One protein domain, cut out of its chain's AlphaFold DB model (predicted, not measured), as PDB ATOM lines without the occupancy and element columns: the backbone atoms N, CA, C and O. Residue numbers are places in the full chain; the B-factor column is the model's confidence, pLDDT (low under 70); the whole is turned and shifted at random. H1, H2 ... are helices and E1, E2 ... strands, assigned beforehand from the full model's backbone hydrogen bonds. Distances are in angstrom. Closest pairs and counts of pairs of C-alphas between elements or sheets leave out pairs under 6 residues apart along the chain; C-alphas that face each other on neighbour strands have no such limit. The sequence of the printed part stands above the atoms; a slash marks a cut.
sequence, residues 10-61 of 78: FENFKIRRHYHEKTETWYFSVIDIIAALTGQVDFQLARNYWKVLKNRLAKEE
ATOM      1  N   PHE A  10      69.430  41.912  89.764       67.56
ATOM      2  CA  PHE A  10      68.795  43.153  90.206       67.56
ATOM      3  C   PHE A  10      67.394  42.961  90.794       67.56
ATOM      4  O   PHE A  10      66.922  43.847  91.497       67.56
ATOM      5  N   GLU A  11      66.736  41.819  90.567       68.62
ATOM      6  CA  GLU A  11      65.372  41.565  91.063       68.62
ATOM      7  C   GLU A  11      65.308  41.545  92.596       68.62
ATOM      8  O   GLU A  11      64.348  42.027  93.196       68.62
ATOM      9  N   ASN A  12      66.374  41.062  93.239       75.38
ATOM     10  CA  ASN A  12      66.462  40.988  94.696       75.38
ATOM     11  C   ASN A  12      66.988  42.282  95.340       75.38
ATOM     12  O   ASN A  12      66.978  42.401  96.567       75.38
ATOM     13  N   PHE A  13      67.449  43.251  94.545       78.75
ATOM     14  CA  PHE A  13      68.062  44.479  95.044       78.75
ATOM     15  C   PHE A  13      67.163  45.682  94.776       78.75
ATOM     16  O   PHE A  13      66.775  45.983  93.650       78.75
ATOM     17  N   LYS A  14      66.857  46.435  95.834       82.81
ATOM     18  CA  LYS A  14      66.105  47.686  95.709       82.81
ATOM     19  C   LYS A  14      67.026  48.790  95.189       82.81
ATOM     20  O   LYS A  14      67.746  49.409  95.967       82.81
ATOM     21  N   ILE A  15      66.982  49.049  93.882       86.69
ATOM     22  CA  ILE A  15      67.728  50.146  93.248       86.69
ATOM     23  C   ILE A  15      66.896  51.425  93.289       86.69
ATOM     24  O   ILE A  15      65.801  51.493  92.724       86.69
ATOM     25  N   ARG A  16      67.423  52.475  93.923       90.19
ATOM     26  CA  ARG A  16      66.800  53.800  93.884       90.19
ATOM     27  C   ARG A  16      66.947  54.405  92.494       90.19
ATOM     28  O   ARG A  16      68.052  54.482  91.951       90.19
ATOM     29  N   ARG A  17      65.823  54.878  91.963       91.25
ATOM     30  CA  ARG A  17      65.713  55.556  90.671       91.25
ATOM     31  C   ARG A  17      64.956  56.868  90.823       91.25
ATOM     32  O   ARG A  17      64.030  56.953  91.627       91.25
ATOM     33  N   HIS A  18      65.342  57.867  90.047       92.12
ATOM     34  CA  HIS A  18      64.673  59.156  89.964       92.12
ATOM     35  C   HIS A  18      64.454  59.498  88.496       92.12
ATOM     36  O   HIS A  18      65.390  59.435  87.702       92.12
ATOM     37  N   TYR A  19      63.218  59.832  88.141       93.88
ATOM     38  CA  TYR A  19      62.893  60.290  86.799       93.88
ATOM     39  C   TYR A  19      62.926  61.812  86.767       93.88
ATOM     40  O   TYR A  19      62.268  62.462  87.576       93.88
ATOM     41  N   HIS A  20      63.699  62.368  85.841       93.38
ATOM     42  CA  HIS A  20      63.779  63.800  85.623       93.38
ATOM     43  C   HIS A  20      62.963  64.168  84.387       93.38
ATOM     44  O   HIS A  20      63.417  64.009  83.255       93.38
ATOM     45  N   GLU A  21      61.752  64.671  84.622       93.56
ATOM     46  CA  GLU A  21      60.750  64.931  83.580       93.56
ATOM     47  C   GLU A  21      61.235  65.918  82.515       93.56
ATOM     48  O   GLU A  21      61.000  65.713  81.333       93.56
ATOM     49  N   LYS A  22      61.980  66.958  82.908       92.81
ATOM     50  CA  LYS A  22      62.415  68.023  81.985       92.81
ATOM     51  C   LYS A  22      63.402  67.563  80.915       92.81
ATOM     52  O   LYS A  22      63.530  68.218  79.891       92.81
ATOM     53  N   THR A  23      64.153  66.501  81.187       93.75
ATOM     54  CA  THR A  23      65.152  65.949  80.254       93.75
ATOM     55  C   THR A  23      64.817  64.517  79.864       93.75
ATOM     56  O   THR A  23      65.654  63.842  79.271       93.75
ATOM     57  N   GLU A  24      63.640  64.028  80.270       93.56
ATOM     58  CA  GLU A  24      63.181  62.650  80.074       93.56
ATOM     59  C   GLU A  24      64.241  61.603  80.467       93.56
ATOM     60  O   GLU A  24      64.408  60.559  79.840       93.56
ATOM     61  N   THR A  25      65.013  61.900  81.517       92.44
ATOM     62  CA  THR A  25      66.194  61.116  81.897       92.44
ATOM     63  C   THR A  25      65.945  60.334  83.178       92.44
ATOM     64  O   THR A  25      65.445  60.868  84.169       92.44
ATOM     65  N   TRP A  26      66.366  59.069  83.192       91.88
ATOM     66  CA  TRP A  26      66.396  58.250  84.400       91.88
ATOM     67  C   TRP A  26      67.756  58.333  85.090       91.88
ATOM     68  O   TRP A  26      68.790  58.026  84.502       91.88
ATOM     69  N   TYR A  27      67.736  58.680  86.370       89.94
ATOM     70  CA  TYR A  27      68.891  58.641  87.255       89.94
ATOM     71  C   TYR A  27      68.790  57.442  88.185       89.94
ATOM     72  O   TYR A  27      67.726  57.156  88.732       89.94
ATOM     73  N   PHE A  28      69.916  56.774  88.410       90.94
ATOM     74  CA  PHE A  28      70.004  55.614  89.291       90.94
ATOM     75  C   PHE A  28      71.076  55.829  90.354       90.94
ATOM     76  O   PHE A  28      72.092  56.486  90.121       90.94
ATOM     77  N   SER A  29      70.862  55.253  91.533       89.75
ATOM     78  CA  SER A  29      71.874  55.238  92.587       89.75
ATOM     79  C   SER A  29      73.035  54.325  92.197       89.75
ATOM     80  O   SER A  29      72.904  53.101  92.178       89.75
ATOM     81  N   VAL A  30      74.206  54.920  91.962       88.75
ATOM     82  CA  VAL A  30      75.448  54.183  91.677       88.75
ATOM     83  C   VAL A  30      75.803  53.224  92.817       88.75
ATOM     84  O   VAL A  30      76.254  52.111  92.567       88.75
ATOM     85  N   ILE A  31      75.559  53.616  94.071       87.56
ATOM     86  CA  ILE A  31      75.879  52.770  95.230       87.56
ATOM     87  C   ILE A  31      74.987  51.521  95.254       87.56
ATOM     88  O   ILE A  31      75.478  50.441  95.568       87.56
ATOM     89  N   ASP A  32      73.709  51.649  94.885       87.38
ATOM     90  CA  ASP A  32      72.774  50.512  94.884       87.38
ATOM     91  C   ASP A  32      73.121  49.532  93.754       87.38
ATOM     92  O   ASP A  32      73.042  48.320  93.936       87.38
ATOM     93  N   ILE A  33      73.568  50.054  92.606       87.44
ATOM     94  CA  ILE A  33      74.068  49.242  91.489       87.44
ATOM     95  C   ILE A  33      75.327  48.481  91.906       87.44
ATOM     96  O   ILE A  33      75.416  47.278  91.676       87.44
ATOM     97  N   ILE A  34      76.287  49.155  92.546       86.25
ATOM     98  CA  ILE A  34      77.510  48.512  93.041       86.25
ATOM     99  C   ILE A  34      77.164  47.412  94.042       86.25
ATOM    100  O   ILE A  34      77.664  46.306  93.892       86.25
ATOM    101  N   ALA A  35      76.283  47.688  95.008       87.19
ATOM    102  CA  ALA A  35      75.846  46.706  95.998       87.19
ATOM    103  C   ALA A  35      75.215  45.462  95.347       87.19
ATOM    104  O   ALA A  35      75.545  44.337  95.719       87.19
ATOM    105  N   ALA A  36      74.359  45.660  94.336       86.69
ATOM    106  CA  ALA A  36      73.756  44.566  93.579       86.69
ATOM    107  C   ALA A  36      74.800  43.738  92.818       86.69
ATOM    108  O   ALA A  36      74.785  42.511  92.875       86.69
ATOM    109  N   LEU A  37      75.748  44.401  92.151       83.75
ATOM    110  CA  LEU A  37      76.798  43.737  91.380       83.75
ATOM    111  C   LEU A  37      77.808  42.990  92.261       83.75
ATOM    112  O   LEU A  37      78.302  41.940  91.859       83.75
ATOM    113  N   THR A  38      78.121  43.512  93.448       81.44
ATOM    114  CA  THR A  38      79.048  42.867  94.390       81.44
ATOM    115  C   THR A  38      78.364  41.851  95.303       81.44
ATOM    116  O   THR A  38      79.043  41.201  96.097       81.44
ATOM    117  N   GLY A  39      77.036  41.704  95.219       78.62
ATOM    118  CA  GLY A  39      76.261  40.857  96.126       78.62
ATOM    119  C   GLY A  39      76.313  41.330  97.584       78.62
ATOM    120  O   GLY A  39      76.035  40.553  98.497       78.62
ATOM    121  N   GLN A  40      76.708  42.583  97.827       73.56
ATOM    122  CA  GLN A  40      76.841  43.131  99.169       73.56
ATOM    123  C   GLN A  40      75.498  43.670  99.649       73.56
ATOM    124  O   GLN A  40      74.967  44.639  99.114       73.56
ATOM    125  N   VAL A  41      74.976  43.070 100.717       70.31
ATOM    126  CA  VAL A  41      73.766  43.558 101.397       70.31
ATOM    127  C   VAL A  41      74.066  44.828 102.209       70.31
ATOM    128  O   VAL A  41      73.184  45.656 102.427       70.31
ATOM    129  N   ASP A  42      75.324  45.011 102.630       80.62
ATOM    130  CA  ASP A  42      75.746  46.173 103.409       80.62
ATOM    131  C   ASP A  42      76.069  47.384 102.520       80.62
ATOM    132  O   ASP A  42      77.094  47.466 101.831       80.62
ATOM    133  N   PHE A  43      75.190  48.378 102.610       79.56
ATOM    134  CA  PHE A  43      75.305  49.655 101.922       79.56
ATOM    135  C   PHE A  43      76.578  50.441 102.283       79.56
ATOM    136  O   PHE A  43      77.104  51.185 101.448       79.56
ATOM    137  N   GLN A  44      77.088  50.321 103.512       83.06
ATOM    138  CA  GLN A  44      78.298  51.033 103.934       83.06
ATOM    139  C   GLN A  44      79.536  50.497 103.216       83.06
ATOM    140  O   GLN A  44      80.376  51.285 102.774       83.06
ATOM    141  N   LEU A  45      79.622  49.177 103.029       83.25
ATOM    142  CA  LEU A  45      80.714  48.552 102.282       83.25
ATOM    143  C   LEU A  45      80.689  48.968 100.808       83.25
ATOM    144  O   LEU A  45      81.719  49.399 100.284       83.25
ATOM    145  N   ALA A  46      79.513  48.955 100.173       86.25
ATOM    146  CA  ALA A  46      79.354  49.421  98.794       86.25
ATOM    147  C   ALA A  46      79.719  50.911  98.640       86.25
ATOM    148  O   ALA A  46      80.382  51.304  97.677       86.25
ATOM    149  N   ARG A  47      79.358  51.755  99.618       87.44
ATOM    150  CA  ARG A  47      79.728  53.180  99.641       87.44
ATOM    151  C   ARG A  47      81.239  53.378  99.776       87.44
ATOM    152  O   ARG A  47      81.802  54.225  99.084       87.44
ATOM    153  N   ASN A  48      81.897  52.619 100.651       86.88
ATOM    154  CA  ASN A  48      83.348  52.680 100.831       86.88
ATOM    155  C   ASN A  48      84.080  52.231  99.563       86.88
ATOM    156  O   ASN A  48      85.005  52.912  99.118       86.88
ATOM    157  N   TYR A  49      83.616  51.146  98.941       86.31
ATOM    158  CA  TYR A  49      84.126  50.686  97.653       86.31
ATOM    159  C   TYR A  49      83.968  51.764  96.576       86.31
ATOM    160  O   TYR A  49      84.940  52.114  95.912       86.31
ATOM    161  N   TRP A  50      82.781  52.373  96.465       88.12
ATOM    162  CA  TRP A  50      82.539  53.483  95.542       88.12
ATOM    163  C   TRP A  50      83.461  54.678  95.801       88.12
ATOM    164  O   TRP A  50      83.986  55.257  94.856       88.12
ATOM    165  N   LYS A  51      83.709  55.037  97.066       87.88
ATOM    166  CA  LYS A  51      84.636  56.122  97.423       87.88
ATOM    167  C   LYS A  51      86.050  55.836  96.910       87.88
ATOM    168  O   LYS A  51      86.670  56.719  96.321       87.88
ATOM    169  N   VAL A  52      86.548  54.613  97.104       87.31
ATOM    170  CA  VAL A  52      87.868  54.200  96.600       87.31
ATOM    171  C   VAL A  52      87.883  54.172  95.073       87.31
ATOM    172  O   VAL A  52      88.809  54.714  94.477       87.31
ATOM    173  N   LEU A  53      86.857  53.600  94.440       85.25
ATOM    174  CA  LEU A  53      86.739  53.528  92.984       85.25
ATOM    175  C   LEU A  53      86.698  54.923  92.356       85.25
ATOM    176  O   LEU A  53      87.454  55.195  91.434       85.25
ATOM    177  N   LYS A  54      85.888  55.837  92.897       84.94
ATOM    178  CA  LYS A  54      85.813  57.229  92.448       84.94
ATOM    179  C   LYS A  54      87.167  57.928  92.562       84.94
ATOM    180  O   LYS A  54      87.552  58.643  91.645       84.94
ATOM    181  N   ASN A  55      87.892  57.712  93.659       85.12
ATOM    182  CA  ASN A  55      89.229  58.278  93.836       85.12
ATOM    183  C   ASN A  55      90.235  57.703  92.832       85.12
ATOM    184  O   ASN A  55      91.073  58.448  92.339       85.12
ATOM    185  N   ARG A  56      90.154  56.402  92.518       83.25
ATOM    186  CA  ARG A  56      90.980  55.777  91.474       83.25
ATOM    187  C   ARG A  56      90.661  56.359  90.107       83.25
ATOM    188  O   ARG A  56      91.567  56.875  89.485       83.25
ATOM    189  N   LEU A  57      89.387  56.413  89.720       81.44
ATOM    190  CA  LEU A  57      88.947  56.994  88.446       81.44
ATOM    191  C   LEU A  57      89.348  58.469  88.297       81.44
ATOM    192  O   LEU A  57      89.745  58.893  87.219       81.44
ATOM    193  N   ALA A  58      89.261  59.251  89.377       78.50
ATOM    194  CA  ALA A  58      89.696  60.645  89.376       78.50
ATOM    195  C   ALA A  58      91.223  60.781  89.270       78.50
ATOM    196  O   ALA A  58      91.709  61.719  88.652       78.50
ATOM    197  N   LYS A  59      91.977  59.851  89.872       77.00
ATOM    198  CA  LYS A  59      93.442  59.804  89.789       77.00
ATOM    199  C   LYS A  59      93.937  59.244  88.450       77.00
ATOM    200  O   LYS A  59      95.023  59.603  88.022       77.00
ATOM    201  N   GLU A  60      93.158  58.368  87.824       68.31
ATOM    202  CA  GLU A  60      93.464  57.700  86.555       68.31
ATOM    203  C   GLU A  60      93.253  58.594  85.326       68.31
ATOM    204  O   GLU A  60      93.510  58.104  84.234       68.31
ATOM    205  N   GLU A  61      92.781  59.847  85.482       54.31
ATOM    206  CA  GLU A  61      92.677  60.897  84.444       54.31
ATOM    207  C   GLU A  61      92.628  60.349  82.998       54.31
ATOM    208  O   GLU A  61      93.495  60.604  82.175       54.31
TER     209      GLU A  61
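What this domain is: This is residues 10 to 61 of the 78 residues of an uncharacterized protein of Candidatus Moranbacteria bacterium (UniProt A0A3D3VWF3). A two-strand hairpin, E1 and E2, and a long helix, H2, form two separate arms, with the short helix H1 between them packing on the first part of H2. The hairpin's tip, residues 20 to 25, and residues 52 to 61 stick out. The printed part has 52 residues, with two named strands and two named helices in the order E1, E2, H1, H2 along the chain, and is of mixed class, helices and strands; the whole is loose, with a radius of gyration of the C-alphas of 13.0 A, and flat, spanning 33 by 32 by 14 A.

Where its parts are: E1, residues 17 to 20, begins at C-alpha 17 (65.713, 55.556, 90.671); E2 is residues 25 to 28. H1, residues 30 to 38, is 12.2 A long. H2, residues 43 to 59, is 24.1 A long and ends at C-alpha 59 (93.442, 59.804, 89.789).

How they stand to each other: E1 and E2 are an antiparallel hairpin at 156 degrees, with N 18 and O 27 2.8 A apart, within hydrogen-bond range. H1 and H2 touch, H2 with residues 43 to 50 alone; the closest C-alphas, of Ala 35 and Ala 46, are 5.2 A apart. Their lines are only just about perpendicular, at 73 degrees. E1 is apart from H1, and both strands are apart from H2. In H1 and H2 every O i to N i+4 pair is within hydrogen-bond range.

The domain as a whole: The farthest C-alphas, of Asn 12 and Glu 61, are 34.5 A apart. The printed part has no cut, and its three links are tight. Residues 10 to 11 and 60 to 61 have pLDDT under 70.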